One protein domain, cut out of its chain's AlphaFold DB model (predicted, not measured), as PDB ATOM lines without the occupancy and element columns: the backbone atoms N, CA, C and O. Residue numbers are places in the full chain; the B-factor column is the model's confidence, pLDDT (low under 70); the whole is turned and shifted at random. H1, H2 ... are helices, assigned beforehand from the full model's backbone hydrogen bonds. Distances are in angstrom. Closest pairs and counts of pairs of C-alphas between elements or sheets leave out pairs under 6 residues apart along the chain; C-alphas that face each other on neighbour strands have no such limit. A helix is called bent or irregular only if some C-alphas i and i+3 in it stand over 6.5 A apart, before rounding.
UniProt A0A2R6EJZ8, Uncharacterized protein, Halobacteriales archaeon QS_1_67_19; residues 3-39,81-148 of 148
ATOM      1  N   ASP A   3     508.181 555.987 418.535       65.25
ATOM      2  CA  ASP A   3     508.187 555.786 417.072       65.25
ATOM      3  C   ASP A   3     506.867 556.101 416.354       65.25
ATOM      4  O   ASP A   3     506.876 556.676 415.269       65.25
ATOM      5  N   ALA A   4     505.714 555.767 416.942       63.03
ATOM      6  CA  ALA A   4     504.429 555.968 416.267       63.03
ATOM      7  C   ALA A   4     504.089 557.459 416.094       63.03
ATOM      8  O   ALA A   4     503.574 557.861 415.055       63.03
ATOM      9  N   LEU A   5     504.422 558.300 417.081       65.44
ATOM     10  CA  LEU A   5     504.126 559.733 417.033       65.44
ATOM     11  C   LEU A   5     504.981 560.458 415.977       65.44
ATOM     12  O   LEU A   5     504.495 561.379 415.324       65.44
ATOM     13  N   HIS A   6     506.221 559.997 415.768       76.62
ATOM     14  CA  HIS A   6     507.132 560.525 414.749       76.62
ATOM     15  C   HIS A   6     506.654 560.277 413.313       76.62
ATOM     16  O   HIS A   6     507.023 561.032 412.418       76.62
ATOM     17  N   LEU A   7     505.804 559.271 413.092       81.94
ATOM     18  CA  LEU A   7     505.241 558.955 411.776       81.94
ATOM     19  C   LEU A   7     503.877 559.613 411.532       81.94
ATOM     20  O   LEU A   7     503.516 559.869 410.384       81.94
ATOM     21  N   VAL A   8     503.133 559.931 412.595       90.38
ATOM     22  CA  VAL A   8     501.799 560.541 412.483       90.38
ATOM     23  C   VAL A   8     501.867 561.921 411.836       90.38
ATOM     24  O   VAL A   8     501.103 562.187 410.914       90.38
ATOM     25  N   ALA A   9     502.777 562.794 412.276       91.75
ATOM     26  CA  ALA A   9     502.847 564.155 411.742       91.75
ATOM     27  C   ALA A   9     503.225 564.197 410.243       91.75
ATOM     28  O   ALA A   9     502.462 564.788 409.476       91.75
ATOM     29  N   PRO A  10     504.301 563.530 409.775       93.25
ATOM     30  CA  PRO A  10     504.598 563.437 408.344       93.25
ATOM     31  C   PRO A  10     503.477 562.770 407.544       93.25
ATOM     32  O   PRO A  10     503.157 563.230 406.454       93.25
ATOM     33  N   GLY A  11     502.838 561.726 408.088       92.94
ATOM     34  CA  GLY A  11     501.719 561.049 407.429       92.94
ATOM     35  C   GLY A  11     500.499 561.954 407.234       92.94
ATOM     36  O   GLY A  11     499.924 561.990 406.147       92.94
ATOM     37  N   LEU A  12     500.126 562.735 408.252       93.25
ATOM     38  CA  LEU A  12     499.039 563.714 408.150       93.25
ATOM     39  C   LEU A  12     499.371 564.822 407.150       93.25
ATOM     40  O   LEU A  12     498.518 565.203 406.347       93.25
ATOM     41  N   VAL A  13     500.608 565.321 407.166       95.56
ATOM     42  CA  VAL A  13     501.060 566.342 406.212       95.56
ATOM     43  C   VAL A  13     501.069 565.798 404.789       95.56
ATOM     44  O   VAL A  13     500.595 566.484 403.889       95.56
ATOM     45  N   LEU A  14     501.501 564.555 404.579       94.44
ATOM     46  CA  LEU A  14     501.430 563.889 403.280       94.44
ATOM     47  C   LEU A  14     499.984 563.849 402.761       94.44
ATOM     48  O   LEU A  14     499.717 564.327 401.665       94.44
ATOM     49  N   ILE A  15     499.046 563.326 403.561       92.56
ATOM     50  CA  ILE A  15     497.640 563.163 403.153       92.56
ATOM     51  C   ILE A  15     496.979 564.517 402.876       92.56
ATOM     52  O   ILE A  15     496.297 564.678 401.867       92.56
ATOM     53  N   THR A  16     497.185 565.499 403.754       92.69
ATOM     54  CA  THR A  16     496.604 566.840 403.581       92.69
ATOM     55  C   THR A  16     497.204 567.572 402.385       92.69
ATOM     56  O   THR A  16     496.463 568.189 401.623       92.69
ATOM     57  N   THR A  17     498.516 567.451 402.168       95.25
ATOM     58  CA  THR A  17     499.188 568.040 401.003       95.25
ATOM     59  C   THR A  17     498.739 567.375 399.710       95.25
ATOM     60  O   THR A  17     498.504 568.084 398.743       95.25
ATOM     61  N   LEU A  18     498.553 566.050 399.688       92.69
ATOM     62  CA  LEU A  18     497.982 565.353 398.534       92.69
ATOM     63  C   LEU A  18     496.562 565.843 398.243       92.69
ATOM     64  O   LEU A  18     496.263 566.194 397.108       92.69
ATOM     65  N   ALA A  19     495.705 565.922 399.264       90.44
ATOM     66  CA  ALA A  19     494.327 566.368 399.087       90.44
ATOM     67  C   ALA A  19     494.259 567.787 398.500       90.44
ATOM     68  O   ALA A  19     493.569 568.019 397.510       90.44
ATOM     69  N   VAL A  20     495.020 568.728 399.064       92.44
ATOM     70  CA  VAL A  20     495.096 570.101 398.545       92.44
ATOM     71  C   VAL A  20     495.772 570.140 397.173       92.44
ATOM     72  O   VAL A  20     495.303 570.845 396.284       92.44
ATOM     73  N   GLY A  21     496.850 569.381 396.982       94.00
ATOM     74  CA  GLY A  21     497.627 569.328 395.747       94.00
ATOM     75  C   GLY A  21     496.811 568.827 394.561       94.00
ATOM     76  O   GLY A  21     496.906 569.419 393.495       94.00
ATOM     77  N   ILE A  22     495.955 567.820 394.758       91.19
ATOM     78  CA  ILE A  22     495.003 567.341 393.743       91.19
ATOM     79  C   ILE A  22     494.021 568.453 393.372       91.19
ATOM     80  O   ILE A  22     493.845 568.748 392.196       91.19
ATOM     81  N   CYS A  23     493.429 569.139 394.357       91.88
ATOM     82  CA  CYS A  23     492.538 570.266 394.070       91.88
ATOM     83  C   CYS A  23     493.245 571.350 393.245       91.88
ATOM     84  O   CYS A  23     492.682 571.875 392.289       91.88
ATOM     85  N   VAL A  24     494.480 571.699 393.616       94.62
ATOM     86  CA  VAL A  24     495.260 572.709 392.895       94.62
ATOM     87  C   VAL A  24     495.659 572.211 391.503       94.62
ATOM     88  O   VAL A  24     495.597 573.002 390.571       94.62
ATOM     89  N   HIS A  25     496.014 570.934 391.337       94.50
ATOM     90  CA  HIS A  25     496.317 570.319 390.040       94.50
ATOM     91  C   HIS A  25     495.161 570.516 389.054       94.50
ATOM     92  O   HIS A  25     495.347 571.124 388.001       94.50
ATOM     93  N   GLU A  26     493.952 570.113 389.445       92.69
ATOM     94  CA  GLU A  26     492.751 570.251 388.612       92.69
ATOM     95  C   GLU A  26     492.442 571.720 388.282       92.69
ATOM     96  O   GLU A  26     492.109 572.075 387.150       92.69
ATOM     97  N   LEU A  27     492.599 572.614 389.261       93.25
ATOM     98  CA  LEU A  27     492.379 574.047 389.053       93.25
ATOM     99  C   LEU A  27     493.454 574.695 388.168       93.25
ATOM    100  O   LEU A  27     493.158 575.676 387.483       93.25
ATOM    101  N   LEU A  28     494.686 574.177 388.151       95.56
ATOM    102  CA  LEU A  28     495.747 574.695 387.288       95.56
ATOM    103  C   LEU A  28     495.421 574.456 385.815       95.56
ATOM    104  O   LEU A  28     495.604 575.375 385.019       95.56
ATOM    105  N   HIS A  29     494.851 573.307 385.447       94.38
ATOM    106  CA  HIS A  29     494.395 573.077 384.071       94.38
ATOM    107  C   HIS A  29     493.419 574.153 383.579       94.38
ATOM    108  O   HIS A  29     493.450 574.552 382.413       94.38
ATOM    109  N   LEU A  30     492.576 574.676 384.470       93.75
ATOM    110  CA  LEU A  30     491.585 575.686 384.120       93.75
ATOM    111  C   LEU A  30     492.167 577.072 383.879       93.75
ATOM    112  O   LEU A  30     491.515 577.870 383.212       93.75
ATOM    113  N   LEU A  31     493.354 577.398 384.395       94.94
ATOM    114  CA  LEU A  31     493.853 578.772 384.329       94.94
ATOM    115  C   LEU A  31     494.004 579.273 382.876       94.94
ATOM    116  O   LEU A  31     493.458 580.335 382.569       94.94
ATOM    117  N   PRO A  32     494.649 578.542 381.946       94.00
ATOM    118  CA  PRO A  32     494.748 578.985 380.555       94.00
ATOM    119  C   PRO A  32     493.396 578.950 379.836       94.00
ATOM    120  O   PRO A  32     493.105 579.834 379.034       94.00
ATOM    121  N   LEU A  33     492.546 577.970 380.158       91.75
ATOM    122  CA  LEU A  33     491.217 577.813 379.557       91.75
ATOM    123  C   LEU A  33     490.270 578.950 379.963       91.75
ATOM    124  O   LEU A  33     489.569 579.504 379.119       91.75
ATOM    125  N   HIS A  34     490.294 579.351 381.233       93.06
ATOM    126  CA  HIS A  34     489.542 580.490 381.744       93.06
ATOM    127  C   HIS A  34     489.971 581.787 381.053       93.06
ATOM    128  O   HIS A  34     489.125 582.564 380.614       93.06
ATOM    129  N   LEU A  35     491.283 581.994 380.888       93.12
ATOM    130  CA  LEU A  35     491.823 583.149 380.161       93.12
ATOM    131  C   LEU A  35     491.443 583.148 378.671       93.12
ATOM    132  O   LEU A  35     491.339 584.217 378.072       93.12
ATOM    133  N   ALA A  36     491.204 581.973 378.086       91.56
ATOM    134  CA  ALA A  36     490.708 581.816 376.719       91.56
ATOM    135  C   ALA A  36     489.174 581.883 376.596       91.56
ATOM    136  O   ALA A  36     488.651 581.811 375.487       91.56
ATOM    137  N   GLY A  37     488.441 582.052 377.703       90.06
ATOM    138  CA  GLY A  37     486.981 582.164 377.696       90.06
ATOM    139  C   GLY A  37     486.236 580.829 377.617       90.06
ATOM    140  O   GLY A  37     485.085 580.807 377.185       90.06
ATOM    141  N   ALA A  38     486.866 579.721 378.017       91.19
ATOM    142  CA  ALA A  38     486.198 578.426 378.127       91.19
ATOM    143  C   ALA A  38     485.114 578.431 379.216       91.19
ATOM    144  O   ALA A  38     485.283 579.026 380.285       91.19
ATOM    145  N   ALA A  39     484.016 577.720 378.960       90.62
ATOM    146  CA  ALA A  39     482.979 577.460 379.948       90.62
ATOM    147  C   ALA A  39     483.283 576.146 380.673       90.62
ATOM    148  O   ALA A  39     483.521 575.115 380.043       90.62
ATOM    149  N   ASP A  81     495.846 576.282 369.856       90.56
ATOM    150  CA  ASP A  81     496.296 574.966 370.325       90.56
ATOM    151  C   ASP A  81     497.326 575.041 371.471       90.56
ATOM    152  O   ASP A  81     497.306 574.255 372.418       90.56
ATOM    153  N   TRP A  82     498.190 576.062 371.464       91.69
ATOM    154  CA  TRP A  82     499.157 576.268 372.545       91.69
ATOM    155  C   TRP A  82     498.486 576.501 373.908       91.69
ATOM    156  O   TRP A  82     499.094 576.170 374.925       91.69
ATOM    157  N   VAL A  83     497.254 577.027 373.954       93.31
ATOM    158  CA  VAL A  83     496.496 577.200 375.204       93.31
ATOM    159  C   VAL A  83     496.140 575.838 375.789       93.31
ATOM    160  O   VAL A  83     496.334 575.636 376.984       93.31
ATOM    161  N   LEU A  84     495.690 574.896 374.955       91.50
ATOM    162  CA  LEU A  84     495.356 573.529 375.371       91.50
ATOM    163  C   LEU A  84     496.595 572.796 375.890       91.50
ATOM    164  O   LEU A  84     496.578 572.223 376.977       91.50
ATOM    165  N   ARG A  85     497.713 572.898 375.162       94.31
ATOM    166  CA  ARG A  85     498.993 572.320 375.600       94.31
ATOM    167  C   ARG A  85     499.480 572.946 376.903       94.31
ATOM    168  O   ARG A  85     499.973 572.238 377.773       94.31
ATOM    169  N   THR A  86     499.327 574.265 377.049       95.25
ATOM    170  CA  THR A  86     499.696 574.982 378.278       95.25
ATOM    171  C   THR A  86     498.827 574.532 379.443       95.25
ATOM    172  O   THR A  86     499.367 574.250 380.506       95.25
ATOM    173  N   ALA A  87     497.511 574.420 379.243       94.12
ATOM    174  CA  ALA A  87     496.588 573.889 380.239       94.12
ATOM    175  C   ALA A  87     497.030 572.502 380.703       94.12
ATOM    176  O   ALA A  87     497.131 572.282 381.903       94.12
ATOM    177  N   ALA A  88     497.389 571.611 379.778       94.06
ATOM    178  CA  ALA A  88     497.821 570.254 380.095       94.06
ATOM    179  C   ALA A  88     499.155 570.174 380.871       94.06
ATOM    180  O   ALA A  88     499.297 569.324 381.744       94.06
ATOM    181  N   ILE A  89     500.130 571.060 380.612       96.50
ATOM    182  CA  ILE A  89     501.418 571.043 381.342       96.50
ATOM    183  C   ILE A  89     501.446 571.906 382.603       96.50
ATOM    184  O   ILE A  89     502.364 571.754 383.408       96.50
ATOM    185  N   LEU A  90     500.503 572.837 382.785       96.88
ATOM    186  CA  LEU A  90     500.573 573.809 383.876       96.88
ATOM    187  C   LEU A  90     500.649 573.184 385.285       96.88
ATOM    188  O   LEU A  90     501.361 573.757 386.117       96.88
ATOM    189  N   PRO A  91     500.041 572.015 385.581       96.81
ATOM    190  CA  PRO A  91     500.227 571.365 386.877       96.81
ATOM    191  C   PRO A  91     501.678 571.028 387.239       96.81
ATOM    192  O   PRO A  91     501.993 570.956 388.428       96.81
ATOM    193  N   LEU A  92     502.597 570.937 386.265       97.12
ATOM    194  CA  LEU A  92     504.038 570.798 386.534       97.12
ATOM    195  C   LEU A  92     504.589 571.928 387.415       97.12
ATOM    196  O   LEU A  92     505.612 571.745 388.076       97.12
ATOM    197  N   ALA A  93     503.916 573.081 387.479       97.81
ATOM    198  CA  ALA A  93     504.266 574.162 388.395       97.81
ATOM    199  C   ALA A  93     504.259 573.727 389.875       97.81
ATOM    200  O   ALA A  93     504.981 574.314 390.681       97.81
ATOM    201  N   LEU A  94     503.519 572.673 390.244       97.62
ATOM    202  CA  LEU A  94     503.551 572.104 391.598       97.62
ATOM    203  C   LEU A  94     504.908 571.475 391.954       97.62
ATOM    204  O   LEU A  94     505.246 571.385 393.132       97.62
ATOM    205  N   ALA A  95     505.732 571.117 390.965       97.56
ATOM    206  CA  ALA A  95     507.106 570.665 391.184       97.56
ATOM    207  C   ALA A  95     508.106 571.822 391.399       97.56
ATOM    208  O   ALA A  95     509.285 571.576 391.667       97.56
ATOM    209  N   LEU A  96     507.670 573.089 391.310       97.62
ATOM    210  CA  LEU A  96     508.545 574.255 391.470       97.62
ATOM    211  C   LEU A  96     509.311 574.257 392.806       97.62
ATOM    212  O   LEU A  96     510.517 574.506 392.771       97.62
ATOM    213  N   PRO A  97     508.704 573.950 393.971       97.62
ATOM    214  CA  PRO A  97     509.452 573.899 395.223       97.62
ATOM    215  C   PRO A  97     510.607 572.893 395.188       97.62
ATOM    216  O   PRO A  97     511.691 573.215 395.667       97.62
ATOM    217  N   LEU A  98     510.431 571.727 394.553       97.69
ATOM    218  CA  LEU A  98     511.512 570.749 394.388       97.69
ATOM    219  C   LEU A  98     512.638 571.306 393.515       97.69
ATOM    220  O   LEU A  98     513.809 571.171 393.869       97.69
ATOM    221  N   ALA A  99     512.301 571.971 392.409       97.62
ATOM    222  CA  ALA A  99     513.295 572.611 391.553       97.62
ATOM    223  C   ALA A  99     514.083 573.701 392.304       97.62
ATOM    224  O   ALA A  99     515.300 573.798 392.157       97.62
ATOM    225  N   LEU A 100     513.410 574.491 393.147       98.19
ATOM    226  CA  LEU A 100     514.049 575.528 393.959       98.19
ATOM    227  C   LEU A 100     514.943 574.948 395.065       98.19
ATOM    228  O   LEU A 100     516.000 575.519 395.332       98.19
ATOM    229  N   VAL A 101     514.560 573.824 395.679       97.81
ATOM    230  CA  VAL A 101     515.428 573.079 396.611       97.81
ATOM    231  C   VAL A 101     516.665 572.560 395.877       97.81
ATOM    232  O   VAL A 101     517.787 572.805 396.310       97.81
ATOM    233  N   ALA A 102     516.482 571.918 394.719       96.56
ATOM    234  CA  ALA A 102     517.586 571.398 393.911       96.56
ATOM    235  C   ALA A 102     518.546 572.503 393.428       96.56
ATOM    236  O   ALA A 102     519.750 572.279 393.321       96.56
ATOM    237  N   ALA A 103     518.026 573.706 393.169       97.69
ATOM    238  CA  ALA A 103     518.811 574.883 392.804       97.69
ATOM    239  C   ALA A 103     519.501 575.573 394.001       97.69
ATOM    240  O   ALA A 103     520.234 576.540 393.799       97.69
ATOM    241  N   GLY A 104     519.256 575.124 395.238       96.81
ATOM    242  CA  GLY A 104     519.790 575.743 396.456       96.81
ATOM    243  C   GLY A 104     519.141 577.082 396.822       96.81
ATOM    244  O   GLY A 104     519.698 577.838 397.615       96.81
ATOM    245  N   VAL A 105     517.980 577.397 396.235       98.00
ATOM    246  CA  VAL A 105     517.204 578.610 396.541       98.00
ATOM    247  C   VAL A 105     516.355 578.405 397.794       98.00
ATOM    248  O   VAL A 105     516.251 579.309 398.622       98.00
ATOM    249  N   LEU A 106     515.749 577.221 397.938       96.81
ATOM    250  CA  LEU A 106     515.021 576.822 399.143       96.81
ATOM    251  C   LEU A 106     515.862 575.872 400.011       96.81
ATOM    252  O   LEU A 106     516.689 575.135 399.471       96.81
ATOM    253  N   PRO A 107     515.647 575.855 401.343       95.94
ATOM    254  CA  PRO A 107     516.297 574.893 402.229       95.94
ATOM    255  C   PRO A 107     515.977 573.448 401.833       95.94
ATOM    256  O   PRO A 107     514.825 573.136 401.541       95.94
ATOM    257  N   ASP A 108     516.978 572.566 401.876       96.31
ATOM    258  CA  ASP A 108     516.791 571.132 401.646       96.31
ATOM    259  C   ASP A 108     516.308 570.430 402.931       96.31
ATOM    260  O   ASP A 108     517.090 570.299 403.881       96.31
ATOM    261  N   PRO A 109     515.049 569.947 402.983       94.88
ATOM    262  CA  PRO A 109     514.520 569.284 404.170       94.88
ATOM    263  C   PRO A 109     515.187 567.922 404.439       94.88
ATOM    264  O   PRO A 109     515.187 567.460 405.584       94.88
ATOM    265  N   LEU A 110     515.801 567.287 403.428       93.06
ATOM    266  CA  LEU A 110     516.565 566.047 403.613       93.06
ATOM    267  C   LEU A 110     517.864 566.311 404.380       93.06
ATOM    268  O   LEU A 110     518.233 565.521 405.250       93.06
ATOM    269  N   ALA A 111     518.528 567.436 404.105       94.50
ATOM    270  CA  ALA A 111     519.770 567.819 404.772       94.50
ATOM    271  C   ALA A 111     519.577 568.143 406.265       94.50
ATOM    272  O   ALA A 111     520.503 567.977 407.059       94.50
ATOM    273  N   THR A 112     518.381 568.588 406.662       91.44
ATOM    274  CA  THR A 112     518.059 568.960 408.051       91.44
ATOM    275  C   THR A 112     517.321 567.870 408.831       91.44
ATOM    276  O   THR A 112     517.037 568.066 410.011       91.44
ATOM    277  N   GLY A 113     516.987 566.738 408.200       90.75
ATOM    278  CA  GLY A 113     516.166 565.688 408.816       90.75
ATOM    279  C   GLY A 113     514.715 566.115 409.076       90.75
ATOM    280  O   GLY A 113     514.065 565.579 409.974       90.75
ATOM    281  N   ASP A 114     514.201 567.089 408.317       94.00
ATOM    282  CA  ASP A 114     512.823 567.565 408.433       94.00
ATOM    283  C   ASP A 114     511.866 566.640 407.667       94.00
ATOM    284  O   ASP A 114     511.493 566.882 406.517       94.00
ATOM    285  N   TYR A 115     511.444 565.558 408.319       93.62
ATOM    286  CA  TYR A 115     510.521 564.584 407.729       93.62
ATOM    287  C   TYR A 115     509.157 565.175 407.347       93.62
ATOM    288  O   TYR A 115     508.489 564.638 406.462       93.62
ATOM    289  N   VAL A 116     508.735 566.270 407.988       95.38
ATOM    290  CA  VAL A 116     507.485 566.960 407.647       95.38
ATOM    291  C   VAL A 116     507.652 567.715 406.330       95.38
ATOM    292  O   VAL A 116     506.828 567.552 405.426       95.38
ATOM    293  N   GLY A 117     508.741 568.475 406.192       96.31
ATOM    294  CA  GLY A 117     509.105 569.150 404.947       96.31
ATOM    295  C   GLY A 117     509.300 568.175 403.785       96.31
ATOM    296  O   GLY A 117     508.792 568.415 402.690       96.31
ATOM    297  N   VAL A 118     509.948 567.030 404.030       96.69
ATOM    298  CA  VAL A 118     510.101 565.957 403.032       96.69
ATOM    299  C   VAL A 118     508.741 565.422 402.579       96.69
ATOM    300  O   VAL A 118     508.500 565.309 401.378       96.69
ATOM    301  N   ALA A 119     507.835 565.118 403.514       96.88
ATOM    302  CA  ALA A 119     506.504 564.612 403.183       96.88
ATOM    303  C   ALA A 119     505.706 565.610 402.329       96.88
ATOM    304  O   ALA A 119     505.131 565.220 401.313       96.88
ATOM    305  N   ALA A 120     505.718 566.896 402.694       97.31
ATOM    306  CA  ALA A 120     505.047 567.942 401.925       97.31
ATOM    307  C   ALA A 120     505.647 568.091 400.517       97.31
ATOM    308  O   ALA A 120     504.913 568.136 399.532       97.31
ATOM    309  N   LEU A 121     506.981 568.114 400.410       97.81
ATOM    310  CA  LEU A 121     507.682 568.260 399.137       97.81
ATOM    311  C   LEU A 121     507.387 567.095 398.184       97.81
ATOM    312  O   LEU A 121     507.110 567.324 397.005       97.81
ATOM    313  N   ILE A 122     507.408 565.858 398.695       97.31
ATOM    314  CA  ILE A 122     507.082 564.655 397.919       97.31
ATOM    315  C   ILE A 122     505.624 564.691 397.464       97.31
ATOM    316  O   ILE A 122     505.373 564.529 396.272       97.31
ATOM    317  N   ALA A 123     504.677 564.914 398.383       96.19
ATOM    318  CA  ALA A 123     503.252 564.949 398.055       96.19
ATOM    319  C   ALA A 123     502.944 566.001 396.986       96.19
ATOM    320  O   ALA A 123     502.319 565.689 395.977       96.19
ATOM    321  N   LEU A 124     503.434 567.227 397.176       97.06
ATOM    322  CA  LEU A 124     503.188 568.330 396.254       97.06
ATOM    323  C   LEU A 124     503.800 568.072 394.872       97.06
ATOM    324  O   LEU A 124     503.139 568.279 393.859       97.06
ATOM    325  N   THR A 125     505.039 567.570 394.825       97.38
ATOM    326  CA  THR A 125     505.706 567.234 393.557       97.38
ATOM    327  C   THR A 125     504.974 566.110 392.833       97.38
ATOM    328  O   THR A 125     504.786 566.187 391.622       97.38
ATOM    329  N   ALA A 126     504.545 565.075 393.560       95.38
ATOM    330  CA  ALA A 126     503.797 563.964 392.985       95.38
ATOM    331  C   ALA A 126     502.480 564.442 392.358       95.38
ATOM    332  O   ALA A 126     502.157 564.027 391.249       95.38
ATOM    333  N   CYS A 127     501.779 565.377 393.011       94.75
ATOM    334  CA  CYS A 127     500.603 566.029 392.437       94.75
ATOM    335  C   CYS A 127     500.914 566.845 391.179       94.75
ATOM    336  O   CYS A 127     499.991 567.148 390.449       94.75
ATOM    337  N   GLY A 128     502.159 567.228 390.893       95.19
ATOM    338  CA  GLY A 128     502.500 567.958 389.667       95.19
ATOM    339  C   GLY A 128     502.694 567.080 388.432       95.19
ATOM    340  O   GLY A 128     502.856 567.614 387.337       95.19
ATOM    341  N   LEU A 129     502.726 565.753 388.585       93.38
ATOM    342  CA  LEU A 129     502.994 564.833 387.483       93.38
ATOM    343  C   LEU A 129     501.786 564.763 386.530       93.38
ATOM    344  O   LEU A 129     500.701 564.401 386.987       93.38
ATOM    345  N   PRO A 130     501.951 565.053 385.225       90.62
ATOM    346  CA  PRO A 130     500.849 564.977 384.273       90.62
ATOM    347  C   PRO A 130     500.423 563.528 384.046       90.62
ATOM    348  O   PRO A 130     501.261 562.617 383.984       90.62
ATOM    349  N   SER A 131     499.119 563.321 383.891       90.38
ATOM    350  CA  SER A 131     498.545 562.020 383.564       90.38
ATOM    351  C   SER A 131     498.833 561.631 382.103       90.38
ATOM    352  O   SER A 131     499.205 562.473 381.280       90.38
ATOM    353  N   PRO A 132     498.635 560.358 381.715       90.44
ATOM    354  CA  PRO A 132     498.707 559.960 380.309       90.44
ATOM    355  C   PRO A 132     497.756 560.744 379.388       90.44
ATOM    356  O   PRO A 132     498.083 560.940 378.220       90.44
ATOM    357  N   ALA A 133     496.607 561.201 379.901       88.44
ATOM    358  CA  ALA A 133     495.665 562.029 379.149       88.44
ATOM    359  C   ALA A 133     496.194 563.460 378.959       88.44
ATOM    360  O   ALA A 133     496.087 564.017 377.873       88.44
ATOM    361  N   ASP A 134     496.849 564.035 379.966       91.50
ATOM    362  CA  ASP A 134     497.477 565.355 379.815       91.50
ATOM    363  C   ASP A 134     498.611 565.295 378.796       91.50
ATOM    364  O   ASP A 134     498.716 566.140 377.907       91.50
ATOM    365  N   TRP A 135     499.428 564.240 378.859       92.06
ATOM    366  CA  TRP A 135     500.477 564.017 377.872       92.06
ATOM    367  C   TRP A 135     499.924 563.840 376.456       92.06
ATOM    368  O   TRP A 135     500.541 564.331 375.511       92.06
ATOM    369  N   SER A 136     498.761 563.205 376.279       90.38
ATOM    370  CA  SER A 136     498.154 563.112 374.947       90.38
ATOM    371  C   SER A 136     497.719 564.485 374.428       90.38
ATOM    372  O   SER A 136     498.007 564.795 373.275       90.38
ATOM    373  N   VAL A 137     497.141 565.351 375.270       90.38
ATOM    374  CA  VAL A 137     496.764 566.728 374.890       90.38
ATOM    375  C   VAL A 137     497.978 567.558 374.486       90.38
ATOM    376  O   VAL A 137     497.908 568.336 373.539       90.38
ATOM    377  N   VAL A 138     499.125 567.390 375.141       90.06
ATOM    378  CA  VAL A 138     500.319 568.172 374.783       90.06
ATOM    379  C   VAL A 138     500.854 567.810 373.385       90.06
ATOM    380  O   VAL A 138     501.415 568.673 372.701       90.06
ATOM    381  N   TRP A 139     500.668 566.560 372.947       86.31
ATOM    382  CA  TRP A 139     501.172 566.052 371.665       86.31
ATOM    383  C   TRP A 139     500.140 566.210 370.545       86.31
ATOM    384  O   TRP A 139     500.520 566.595 369.441       86.31
ATOM    385  N   HIS A 140     498.866 565.940 370.839       83.31
ATOM    386  CA  HIS A 140     497.773 565.882 369.864       83.31
ATOM    387  C   HIS A 140     496.861 567.115 369.876       83.31
ATOM    388  O   HIS A 140     496.165 567.368 368.900       83.31
ATOM    389  N   GLY A 141     496.890 567.924 370.937       76.81
ATOM    390  CA  GLY A 141     496.233 569.229 370.961       76.81
ATOM    391  C   GLY A 141     494.748 569.186 370.583       76.81
ATOM    392  O   GLY A 141     493.991 568.349 371.079       76.81
ATOM    393  N   SER A 142     494.347 570.094 369.692       68.12
ATOM    394  CA  SER A 142     492.980 570.248 369.182       68.12
ATOM    395  C   SER A 142     492.457 569.067 368.359       68.12
ATOM    396  O   SER A 142     491.243 568.961 368.214       68.12
ATOM    397  N   GLU A 143     493.312 568.157 367.874       72.19
ATOM    398  CA  GLU A 143     492.864 566.943 367.158       72.19
ATOM    399  C   GLU A 143     491.940 566.090 368.050       72.19
ATOM    400  O   GLU A 143     490.985 565.481 367.579       72.19
ATOM    401  N   LEU A 144     492.158 566.117 369.371       65.75
ATOM    402  CA  LEU A 144     491.317 565.415 370.349       65.75
ATOM    403  C   LEU A 144     489.938 566.067 370.564       65.75
ATOM    404  O   LEU A 144     489.059 565.438 371.152       65.75
ATOM    405  N   LEU A 145     489.755 567.323 370.144       63.22
ATOM    406  CA  LEU A 145     488.471 568.029 370.218       63.22
ATOM    407  C   LEU A 145     487.618 567.807 368.962       63.22
ATOM    408  O   LEU A 145     486.400 567.897 369.055       63.22
ATOM    409  N   GLU A 146     488.241 567.512 367.817       58.56
ATOM    410  CA  GLU A 146     487.556 567.262 366.539       58.56
ATOM    411  C   GLU A 146     486.933 565.856 366.456       58.56
ATOM    412  O   GLU A 146     485.941 565.665 365.757       58.56
ATOM    413  N   ASP A 147     487.477 564.890 367.205       54.25
ATOM    414  CA  ASP A 147     487.006 563.495 367.269       54.25
ATOM    415  C   ASP A 147     485.886 563.252 368.315       54.25
ATOM    416  O   ASP A 147     485.504 562.101 368.559       54.25
ATOM    417  N   ARG A 148     485.360 564.308 368.955       50.44
ATOM    418  CA  ARG A 148     484.337 564.234 370.017       50.44
ATOM    419  C   ARG A 148     482.955 564.680 369.545       50.44
ATOM    420  O   ARG A 148     481.977 564.005 369.942       50.44
TER     421      ARG A 148
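What this domain is: This is residues 3 to 39 and 81 to 148 of the 148 residues of an uncharacterized protein of Halobacteriales archaeon QS_1_67_19 (UniProt A0A2R6EJZ8). A long, kinked helix, H1, runs along most of the length of this elongated model, with H3 side by side with its earlier part and H2a, the first arm of a bent helix, packed on its last turns. The second arm, H2b, swings away from H1, and residues 103 to 114 fold back from its end to H3, making a helical hairpin; H4 packs on H2a, and little H5 follows near the end. The printed part has 105 residues, with five named helices in the order H1, H2, H3, H4, H5 and no named strand: all helix. It is loose, with a radius of gyration of the C-alphas of 16.8 A, and spans 56 by 28 by 23 A.

How they stand to each other: H1, residues 3 to 35, has a kink of 28 degrees near residue 29 and is irregular, but only just: C-alphas 29 and 32 are 6.9 A apart. H2, residues 81 to 102, was assigned as one helix by its hydrogen bonds but is bent, with C-alphas 88 and 91 7.3 A apart; its arms H2a, residues 81 to 88, and H2b, residues 91 to 102, stand at a steep tilt of 63 degrees. H2b is itself irregular, with C-alphas 94 and 97 7.2 A apart. H1 touches H2a with residues 28 to 33 alone, at a shallow tilt of 16 degrees, opposite ways; the closest C-alphas, of His 29 and Ala 87, are 4.5 A apart. H1 touches H2b at a steep tilt of 51 degrees, closest at the C-alphas of His 25 and Pro 91, 5.1 A. H3, residues 115 to 127, touches H1 at a shallow tilt of 31 degrees, the same way, closest at the C-alphas of Pro 10 and Val 116, 4.6 A. H2b and H3 form a hairpin with a tilt of 36 degrees, only just steep; the C-alphas of Ala 95 and Thr 125 come closest, 4.4 A. H4, residues 132 to 140, touches H2a at 15 degrees, a shallow tilt, opposite ways, closest at the C-alphas of Arg 85 and Val 138, 4.4 A; H4 is apart from H1. H5, residues 143 to 146, is close to H4 but not clearly touching: their closest C-alphas, of Val 137 and Leu 144, are 7.2 A apart. Every O i to N i+4 pair is within hydrogen-bond range in H2a, H3 and H4, against 22 of 29 in H1 and 4 of 8 in H2b; H5 is too short for such a pair.

Where its parts are: H1 begins at C-alpha 3 (508.187, 555.786, 417.072) and is 48.8 A long. H2a measures 11.0 A, H2b 18.7 A, H3 18.3 A and H4 12.0 A; H5 ends at C-alpha 146 (487.556, 567.262, 366.539).

The domain as a whole: The C-alphas of Asp 3 and Glu 146, the two farthest apart, are 55.8 A apart. Residues 40 to 80 are not printed, and C-alphas 39 and 81 are 16.6 A apart across this cut. The link from H2 to H3 is long, with 12 residues; those from H3 to H4 and from H4 to H5 are tight. The mean pLDDT of the printed part is 90.6, and residues 3 to 5, 142 and 144 to 148 are under 70.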